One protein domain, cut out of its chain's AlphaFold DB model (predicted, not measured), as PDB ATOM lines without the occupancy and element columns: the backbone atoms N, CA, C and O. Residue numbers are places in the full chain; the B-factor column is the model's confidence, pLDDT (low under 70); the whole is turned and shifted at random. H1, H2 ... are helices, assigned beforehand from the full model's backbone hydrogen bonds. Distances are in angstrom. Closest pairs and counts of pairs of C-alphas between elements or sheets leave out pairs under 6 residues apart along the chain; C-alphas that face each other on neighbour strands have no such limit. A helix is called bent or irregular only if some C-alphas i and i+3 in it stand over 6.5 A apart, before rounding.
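Overview. This is residues 100 to 124 and 164 to 205 of the 211 residues of the protein "Copper transporter" of Mycena chlorophos (UniProt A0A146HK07). Two helices, H2 and H3, fold back on each other as a helical hairpin that opens into a V, and the first part of a longer helix, H1, is wedged between the arms of the V. The rest of H1 leaves by the open side, and its residues 114 to 124 stick out free and add to the length. The printed part has 67 residues, 62 of them in the three named helices H1, H2 and H3, in that order along the chain; there is no named strand, and the class is all helix. The whole is loose, with a radius of gyration of the C-alphas of 14.6 A, and it spans 50 by 25 by 12 A.

Arrangement. Start at H1, residues 100 to 124, and look first at its residues 104 to 108, which alone touch H2, residues 164 to 178. The closest C-alphas are those of Asp 104 and Phe 170, 6.4 A apart, and the two helices run opposite ways at a shallow tilt of 25 degrees. H2 touches H1 with residues 167 to 170 alone. With residues 101 to 109 alone, H1 also touches H3, residues 183 to 204. Here the closest C-alphas are those of Leu 102 and Gly 196, 5.5 A apart, and the helices run the same way at a shallow tilt of 26 degrees. H2 and H3 form a helical hairpin and touch with residues 174 to 178 and 185 to 189 alone. Their closest C-alphas are those of Val 178 and Ile 186, 6.0 A apart; they run opposite ways at a shallow tilt of 33 degrees, only just short of steep. The helix packing is mostly aligned, with three of three touching pairs at a shallow tilt. In the backbones of H1 and H2, every O i to N i+4 pair is within hydrogen-bond range; in H3, 15 of 18 are.

Along the chain. Find C-alpha 100 at (-38.615, 27.056, -31.132); from there H1 runs 36.5 A to C-alpha 124 at (-64.081, 31.589, -5.335). H2 runs 21.3 A from C-alpha 164 to C-alpha 178. H3 runs 31.7 A from C-alpha 183 to C-alpha 204 at (-57.735, 22.142, -22.163). Near residue 198 H3 has a kink of 29 degrees, and it is irregular, but only just: C-alphas 199 and 202 are 6.9 A apart.

Size, cuts and confidence. The two C-alphas farthest apart are those of Val 124 and Asn 182, at 50.4 A. Without the free stretches, residues 114 to 124 and 179 to 184, the body spans 32 by 25 by 12 A. Residues 125 to 163 are not printed, and across this cut C-alphas 124 and 164 are 26.3 A apart. The link from H2 to H3 is tight. The mean pLDDT of the printed part is 76.8; look for values under 70 at residues 110, 114, 117 to 124 and 200 to 205.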
ATOM      1  N   LEU A 100     -38.119  25.700 -31.362       84.88
ATOM      2  CA  LEU A 100     -38.615  27.056 -31.132       84.88
ATOM      3  C   LEU A 100     -40.152  27.137 -31.242       84.88
ATOM      4  O   LEU A 100     -40.784  27.769 -30.396       84.88
ATOM      5  N   THR A 101     -40.775  26.420 -32.190       85.75
ATOM      6  CA  THR A 101     -42.249  26.278 -32.278       85.75
ATOM      7  C   THR A 101     -42.858  25.526 -31.094       85.75
ATOM      8  O   THR A 101     -43.926  25.902 -30.605       85.75
ATOM      9  N   LEU A 102     -42.174  24.504 -30.567       80.88
ATOM     10  CA  LEU A 102     -42.619  23.802 -29.360       80.88
ATOM     11  C   LEU A 102     -42.580  24.716 -28.127       80.88
ATOM     12  O   LEU A 102     -43.502  24.686 -27.305       80.88
ATOM     13  N   VAL A 103     -41.533  25.536 -28.003       82.00
ATOM     14  CA  VAL A 103     -41.374  26.489 -26.897       82.00
ATOM     15  C   VAL A 103     -42.442  27.583 -26.945       82.00
ATOM     16  O   VAL A 103     -43.047  27.863 -25.907       82.00
ATOM     17  N   ASP A 104     -42.736  28.146 -28.122       83.19
ATOM     18  CA  ASP A 104     -43.818  29.131 -28.292       83.19
ATOM     19  C   ASP A 104     -45.166  28.569 -27.804       83.19
ATOM     20  O   ASP A 104     -45.869  29.178 -26.985       83.19
ATOM     21  N   ARG A 105     -45.484  27.327 -28.192       82.19
ATOM     22  CA  ARG A 105     -46.721  26.676 -27.754       82.19
ATOM     23  C   ARG A 105     -46.747  26.390 -26.249       82.19
ATOM     24  O   ARG A 105     -47.800  26.525 -25.615       82.19
ATOM     25  N   TRP A 106     -45.609  26.024 -25.658       77.62
ATOM     26  CA  TRP A 106     -45.478  25.810 -24.215       77.62
ATOM     27  C   TRP A 106     -45.677  27.105 -23.411       77.62
ATOM     28  O   TRP A 106     -46.397  27.104 -22.407       77.62
ATOM     29  N   LEU A 107     -45.129  28.230 -23.884       78.94
ATOM     30  CA  LEU A 107     -45.341  29.555 -23.291       78.94
ATOM     31  C   LEU A 107     -46.821  29.957 -23.326       78.94
ATOM     32  O   LEU A 107     -47.369  30.399 -22.310       78.94
ATOM     33  N   GLY A 108     -47.502  29.714 -24.451       76.44
ATOM     34  CA  GLY A 108     -48.948  29.919 -24.569       76.44
ATOM     35  C   GLY A 108     -49.756  29.071 -23.577       76.44
ATOM     36  O   GLY A 108     -50.702  29.561 -22.950       76.44
ATOM     37  N   ALA A 109     -49.356  27.814 -23.365       74.38
ATOM     38  CA  ALA A 109     -49.987  26.933 -22.385       74.38
ATOM     39  C   ALA A 109     -49.773  27.413 -20.939       74.38
ATOM     40  O   ALA A 109     -50.719  27.403 -20.146       74.38
ATOM     41  N   MET A 110     -48.572  27.880 -20.584       68.75
ATOM     42  CA  MET A 110     -48.304  28.439 -19.252       68.75
ATOM     43  C   MET A 110     -49.152  29.674 -18.967       68.75
ATOM     44  O   MET A 110     -49.753  29.768 -17.894       68.75
ATOM     45  N   ARG A 111     -49.281  30.578 -19.941       74.69
ATOM     46  CA  ARG A 111     -50.145  31.754 -19.813       74.69
ATOM     47  C   ARG A 111     -51.606  31.354 -19.600       74.69
ATOM     48  O   ARG A 111     -52.254  31.868 -18.690       74.69
ATOM     49  N   ALA A 112     -52.102  30.368 -20.351       72.75
ATOM     50  CA  ALA A 112     -53.451  29.832 -20.169       72.75
ATOM     51  C   ALA A 112     -53.658  29.200 -18.778       72.75
ATOM     52  O   ALA A 112     -54.731  29.335 -18.189       72.75
ATOM     53  N   LEU A 113     -52.637  28.541 -18.220       70.00
ATOM     54  CA  LEU A 113     -52.682  27.983 -16.865       70.00
ATOM     55  C   LEU A 113     -52.689  29.073 -15.788       70.00
ATOM     56  O   LEU A 113     -53.457  28.968 -14.828       70.00
ATOM     57  N   MET A 114     -51.878  30.119 -15.952       67.56
ATOM     58  CA  MET A 114     -51.865  31.267 -15.045       67.56
ATOM     59  C   MET A 114     -53.209  31.997 -15.070       67.56
ATOM     60  O   MET A 114     -53.797  32.233 -14.014       67.56
ATOM     61  N   GLU A 115     -53.771  32.240 -16.253       71.25
ATOM     62  CA  GLU A 115     -55.099  32.844 -16.384       71.25
ATOM     63  C   GLU A 115     -56.203  31.943 -15.815       71.25
ATOM     64  O   GLU A 115     -57.113  32.433 -15.145       71.25
ATOM     65  N   ALA A 116     -56.120  30.623 -16.003       70.44
ATOM     66  CA  ALA A 116     -57.054  29.679 -15.388       70.44
ATOM     67  C   ALA A 116     -56.956  29.680 -13.854       70.44
ATOM     68  O   ALA A 116     -57.972  29.540 -13.171       70.44
ATOM     69  N   SER A 117     -55.754  29.853 -13.298       68.06
ATOM     70  CA  SER A 117     -55.560  29.982 -11.851       68.06
ATOM     71  C   SER A 117     -56.176  31.275 -11.309       68.06
ATOM     72  O   SER A 117     -56.877  31.242 -10.299       68.06
ATOM     73  N   TRP A 118     -56.032  32.381 -12.044       66.44
ATOM     74  CA  TRP A 118     -56.595  33.679 -11.676       66.44
ATOM     75  C   TRP A 118     -58.126  33.693 -11.760       66.44
ATOM     76  O   TRP A 118     -58.801  34.164 -10.845       66.44
ATOM     77  N   ARG A 119     -58.699  33.092 -12.816       64.31
ATOM     78  CA  ARG A 119     -60.157  32.917 -12.969       64.31
ATOM     79  C   ARG A 119     -60.763  32.125 -11.811       64.31
ATOM     80  O   ARG A 119     -61.857  32.451 -11.361       64.31
ATOM     81  N   ARG A 120     -60.049  31.115 -11.296       63.34
ATOM     82  CA  ARG A 120     -60.491  30.339 -10.125       63.34
ATOM     83  C   ARG A 120     -60.501  31.178  -8.850       63.34
ATOM     84  O   ARG A 120     -61.461  31.074  -8.097       63.34
ATOM     85  N   SER A 121     -59.502  32.031  -8.626       61.25
ATOM     86  CA  SER A 121     -59.473  32.909  -7.446       61.25
ATOM     87  C   SER A 121     -60.613  33.934  -7.451       61.25
ATOM     88  O   SER A 121     -61.240  34.150  -6.417       61.25
ATOM     89  N   VAL A 122     -60.950  34.504  -8.614       62.34
ATOM     90  CA  VAL A 122     -62.097  35.426  -8.745       62.34
ATOM     91  C   VAL A 122     -63.435  34.694  -8.576       62.34
ATOM     92  O   VAL A 122     -64.328  35.203  -7.905       62.34
ATOM     93  N   ALA A 123     -63.574  33.480  -9.123       61.84
ATOM     94  CA  ALA A 123     -64.790  32.673  -8.976       61.84
ATOM     95  C   ALA A 123     -65.026  32.174  -7.535       61.84
ATOM     96  O   ALA A 123     -66.167  32.010  -7.113       61.84
ATOM     97  N   VAL A 124     -63.963  31.926  -6.763       60.28
ATOM     98  CA  VAL A 124     -64.081  31.589  -5.335       60.28
ATOM     99  C   VAL A 124     -64.473  32.826  -4.524       60.28
ATOM    100  O   VAL A 124     -65.360  32.728  -3.681       60.28
ATOM    101  N   GLN A 164     -46.860  38.734 -22.810       84.69
ATOM    102  CA  GLN A 164     -47.330  39.252 -24.097       84.69
ATOM    103  C   GLN A 164     -46.171  39.655 -25.004       84.69
ATOM    104  O   GLN A 164     -46.202  39.338 -26.189       84.69
ATOM    105  N   ALA A 165     -45.167  40.336 -24.451       81.69
ATOM    106  CA  ALA A 165     -43.987  40.745 -25.196       81.69
ATOM    107  C   ALA A 165     -43.252  39.522 -25.758       81.69
ATOM    108  O   ALA A 165     -43.020  39.465 -26.961       81.69
ATOM    109  N   LEU A 166     -43.002  38.508 -24.918       83.06
ATOM    110  CA  LEU A 166     -42.383  37.249 -25.343       83.06
ATOM    111  C   LEU A 166     -43.180  36.571 -26.459       83.06
ATOM    112  O   LEU A 166     -42.600  36.163 -27.459       83.06
ATOM    113  N   GLN A 167     -44.506  36.504 -26.327       85.38
ATOM    114  CA  GLN A 167     -45.359  35.900 -27.351       85.38
ATOM    115  C   GLN A 167     -45.272  36.647 -28.692       85.38
ATOM    116  O   GLN A 167     -45.183  36.026 -29.745       85.38
ATOM    117  N   SER A 168     -45.255  37.981 -28.673       88.50
ATOM    118  CA  SER A 168     -45.058  38.774 -29.890       88.50
ATOM    119  C   SER A 168     -43.665  38.570 -30.498       88.50
ATOM    120  O   SER A 168     -43.545  38.534 -31.721       88.50
ATOM    121  N   THR A 169     -42.628  38.378 -29.676       87.69
ATOM    122  CA  THR A 169     -41.270  38.084 -30.155       87.69
ATOM    123  C   THR A 169     -41.219  36.789 -30.963       87.69
ATOM    124  O   THR A 169     -40.669  36.800 -32.062       87.69
ATOM    125  N   PHE A 170     -41.825  35.697 -30.488       87.88
ATOM    126  CA  PHE A 170     -41.844  34.430 -31.234       87.88
ATOM    127  C   PHE A 170     -42.585  34.545 -32.570       87.88
ATOM    128  O   PHE A 170     -42.081  34.069 -33.586       87.88
ATOM    129  N   THR A 171     -43.707  35.273 -32.613       88.62
ATOM    130  CA  THR A 171     -44.407  35.574 -33.873       88.62
ATOM    131  C   THR A 171     -43.508  36.310 -34.866       88.62
ATOM    132  O   THR A 171     -43.492  35.964 -36.046       88.62
ATOM    133  N   PHE A 172     -42.730  37.300 -34.415       89.06
ATOM    134  CA  PHE A 172     -41.795  38.013 -35.289       89.06
ATOM    135  C   PHE A 172     -40.629  37.135 -35.753       89.06
ATOM    136  O   PHE A 172     -40.237  37.229 -36.912       89.06
ATOM    137  N   ILE A 173     -40.120  36.247 -34.894       88.50
ATOM    138  CA  ILE A 173     -39.079  35.277 -35.261       88.50
ATOM    139  C   ILE A 173     -39.587  34.324 -36.354       88.50
ATOM    140  O   ILE A 173     -38.899  34.118 -37.351       88.50
ATOM    141  N   PHE A 174     -40.802  33.777 -36.223       87.50
ATOM    142  CA  PHE A 174     -41.384  32.920 -37.264       87.50
ATOM    143  C   PHE A 174     -41.681  33.681 -38.547       87.50
ATOM    144  O   PHE A 174     -41.475  33.148 -39.633       87.50
ATOM    145  N   MET A 175     -42.128  34.929 -38.432       89.62
ATOM    146  CA  MET A 175     -42.347  35.782 -39.593       89.62
ATOM    147  C   MET A 175     -41.045  36.004 -40.361       89.62
ATOM    148  O   MET A 175     -41.027  35.867 -41.582       89.62
ATOM    149  N   LEU A 176     -39.948  36.271 -39.647       84.69
ATOM    150  CA  LEU A 176     -38.627  36.409 -40.252       84.69
ATOM    151  C   LEU A 176     -38.215  35.125 -40.980       84.69
ATOM    152  O   LEU A 176     -37.729  35.184 -42.105       84.69
ATOM    153  N   ALA A 177     -38.501  33.962 -40.391       83.00
ATOM    154  CA  ALA A 177     -38.226  32.679 -41.024       83.00
ATOM    155  C   ALA A 177     -39.071  32.416 -42.276       83.00
ATOM    156  O   ALA A 177     -38.537  31.961 -43.284       83.00
ATOM    157  N   VAL A 178     -40.367  32.730 -42.262       83.62
ATOM    158  CA  VAL A 178     -41.253  32.536 -43.425       83.62
ATOM    159  C   VAL A 178     -40.879  33.463 -44.582       83.62
ATOM    160  O   VAL A 178     -40.966  33.061 -45.740       83.62
ATOM    161  N   MET A 179     -40.397  34.671 -44.280       86.00
ATOM    162  CA  MET A 179     -39.949  35.633 -45.293       86.00
ATOM    163  C   MET A 179     -38.702  35.187 -46.068       86.00
ATOM    164  O   MET A 179     -38.382  35.793 -47.084       86.00
ATOM    165  N   THR A 180     -38.027  34.112 -45.646       79.00
ATOM    166  CA  THR A 180     -36.928  33.509 -46.420       79.00
ATOM    167  C   THR A 180     -37.396  32.652 -47.599       79.00
ATOM    168  O   THR A 180     -36.572  32.207 -48.385       79.00
ATOM    169  N   PHE A 181     -38.707  32.402 -47.739       77.38
ATOM    170  CA  PHE A 181     -39.307  31.604 -48.825       77.38
ATOM    171  C   PHE A 181     -38.725  30.186 -49.009       77.38
ATOM    172  O   PHE A 181     -38.995  29.522 -50.011       77.38
ATOM    173  N   ASN A 182     -37.999  29.664 -48.017       80.69
ATOM    174  CA  ASN A 182     -37.474  28.305 -48.045       80.69
ATOM    175  C   ASN A 182     -38.545  27.305 -47.585       80.69
ATOM    176  O   ASN A 182     -39.011  27.321 -46.437       80.69
ATOM    177  N   ALA A 183     -38.913  26.386 -48.480       79.50
ATOM    178  CA  ALA A 183     -39.962  25.400 -48.238       79.50
ATOM    179  C   ALA A 183     -39.686  24.506 -47.014       79.50
ATOM    180  O   ALA A 183     -40.622  24.155 -46.294       79.50
ATOM    181  N   ALA A 184     -38.421  24.169 -46.731       76.94
ATOM    182  CA  ALA A 184     -38.066  23.315 -45.596       76.94
ATOM    183  C   ALA A 184     -38.426  23.968 -44.253       76.94
ATOM    184  O   ALA A 184     -38.974  23.309 -43.365       76.94
ATOM    185  N   TYR A 185     -38.189  25.275 -44.119       80.94
ATOM    186  CA  TYR A 185     -38.524  26.026 -42.909       80.94
ATOM    187  C   TYR A 185     -40.034  26.186 -42.756       80.94
ATOM    188  O   TYR A 185     -40.560  25.961 -41.669       80.94
ATOM    189  N   ILE A 186     -40.749  26.477 -43.846       83.31
ATOM    190  CA  ILE A 186     -42.210  26.623 -43.827       83.31
ATOM    191  C   ILE A 186     -42.888  25.311 -43.406       83.31
ATOM    192  O   ILE A 186     -43.721  25.313 -42.498       83.31
ATOM    193  N   ILE A 187     -42.503  24.178 -44.006       82.44
ATOM    194  CA  ILE A 187     -43.064  22.858 -43.671       82.44
ATOM    195  C   ILE A 187     -42.752  22.495 -42.214       82.44
ATOM    196  O   ILE A 187     -43.623  21.993 -41.503       82.44
ATOM    197  N   THR A 188     -41.540  22.799 -41.745       85.81
ATOM    198  CA  THR A 188     -41.137  22.544 -40.357       85.81
ATOM    199  C   THR A 188     -41.930  23.391 -39.363       85.81
ATOM    200  O   THR A 188     -42.373  22.866 -38.344       85.81
ATOM    201  N   ILE A 189     -42.166  24.673 -39.659       86.75
ATOM    202  CA  ILE A 189     -42.959  25.565 -38.801       86.75
ATOM    203  C   ILE A 189     -44.411  25.079 -38.720       86.75
ATOM    204  O   ILE A 189     -44.953  24.951 -37.624       86.75
ATOM    205  N   ILE A 190     -45.035  24.747 -39.856       87.94
ATOM    206  CA  ILE A 190     -46.419  24.243 -39.894       87.94
ATOM    207  C   ILE A 190     -46.527  22.899 -39.160       87.94
ATOM    208  O   ILE A 190     -47.421  22.713 -38.331       87.94
ATOM    209  N   GLY A 191     -45.602  21.972 -39.426       83.31
ATOM    210  CA  GLY A 191     -45.548  20.672 -38.762       83.31
ATOM    211  C   GLY A 191     -45.337  20.797 -37.252       83.31
ATOM    212  O   GLY A 191     -46.064  20.179 -36.475       83.31
ATOM    213  N   GLY A 192     -44.402  21.647 -36.825       82.44
ATOM    214  CA  GLY A 192     -44.101  21.913 -35.418       82.44
ATOM    215  C   GLY A 192     -45.270  22.550 -34.665       82.44
ATOM    216  O   GLY A 192     -45.619  22.092 -33.575       82.44
ATOM    217  N   LEU A 193     -45.949  23.531 -35.272       82.88
ATOM    218  CA  LEU A 193     -47.168  24.129 -34.714       82.88
ATOM    219  C   LEU A 193     -48.286  23.088 -34.552       82.88
ATOM    220  O   LEU A 193     -48.921  23.031 -33.498       82.88
ATOM    221  N   GLY A 194     -48.489  22.220 -35.549       77.62
ATOM    222  CA  GLY A 194     -49.466  21.129 -35.475       77.62
ATOM    223  C   GLY A 194     -49.158  20.122 -34.361       77.62
ATOM    224  O   GLY A 194     -50.030  19.795 -33.552       77.62
ATOM    225  N   VAL A 195     -47.903  19.672 -34.266       79.69
ATOM    226  CA  VAL A 195     -47.444  18.746 -33.215       79.69
ATOM    227  C   VAL A 195     -47.577  19.379 -31.826       79.69
ATOM    228  O   VAL A 195     -48.060  18.730 -30.894       79.69
ATOM    229  N   GLY A 196     -47.222  20.658 -31.682       75.75
ATOM    230  CA  GLY A 196     -47.401  21.409 -30.441       75.75
ATOM    231  C   GLY A 196     -48.872  21.514 -30.019       75.75
ATOM    232  O   GLY A 196     -49.200  21.341 -28.841       75.75
ATOM    233  N   GLU A 197     -49.786  21.754 -30.962       78.00
ATOM    234  CA  GLU A 197     -51.229  21.791 -30.694       78.00
ATOM    235  C   GLU A 197     -51.732  20.429 -30.184       78.00
ATOM    236  O   GLU A 197     -52.456  20.379 -29.188       78.00
ATOM    237  N   MET A 198     -51.295  19.320 -30.793       72.31
ATOM    238  CA  MET A 198     -51.692  17.965 -30.388       72.31
ATOM    239  C   MET A 198     -51.182  17.581 -28.992       72.31
ATOM    240  O   MET A 198     -51.931  17.009 -28.193       72.31
ATOM    241  N   LEU A 199     -49.930  17.920 -28.670       70.50
ATOM    242  CA  LEU A 199     -49.309  17.612 -27.377       70.50
ATOM    243  C   LEU A 199     -49.981  18.353 -26.216       70.50
ATOM    244  O   LEU A 199     -50.209  17.775 -25.151       70.50
ATOM    245  N   PHE A 200     -50.324  19.629 -26.420       64.75
ATOM    246  CA  PHE A 200     -50.855  20.483 -25.355       64.75
ATOM    247  C   PHE A 200     -52.382  20.667 -25.388       64.75
ATOM    248  O   PHE A 200     -52.966  21.114 -24.398       64.75
ATOM    249  N   GLY A 201     -53.061  20.284 -26.473       61.03
ATOM    250  CA  GLY A 201     -54.512  20.423 -26.636       61.03
ATOM    251  C   GLY A 201     -55.323  19.597 -25.633       61.03
ATOM    252  O   GLY A 201     -56.361  20.048 -25.143       61.03
ATOM    253  N   ARG A 202     -54.804  18.433 -25.216       62.94
ATOM    254  CA  ARG A 202     -55.485  17.551 -24.249       62.94
ATOM    255  C   ARG A 202     -55.637  18.170 -22.858       62.94
ATOM    256  O   ARG A 202     -56.589  17.841 -22.156       62.94
ATOM    257  N   TYR A 203     -54.775  19.110 -22.466       54.81
ATOM    258  CA  TYR A 203     -54.849  19.754 -21.147       54.81
ATOM    259  C   TYR A 203     -55.961  20.811 -21.029       54.81
ATOM    260  O   TYR A 203     -56.221  21.294 -19.925       54.81
ATOM    261  N   ARG A 204     -56.629  21.166 -22.136       54.06
ATOM    262  CA  ARG A 204     -57.735  22.142 -22.163       54.06
ATOM    263  C   ARG A 204     -59.127  21.499 -22.196       54.06
ATOM    264  O   ARG A 204     -60.090  22.175 -21.856       54.06
ATOM    265  N   ALA A 205     -59.234  20.217 -22.553       58.31
ATOM    266  CA  ALA A 205     -60.513  19.547 -22.814       58.31
ATOM    267  C   ALA A 205     -61.188  18.923 -21.574       58.31
ATOM    268  O   ALA A 205     -62.367  18.593 -21.609       58.31
TER     269      ALA A 205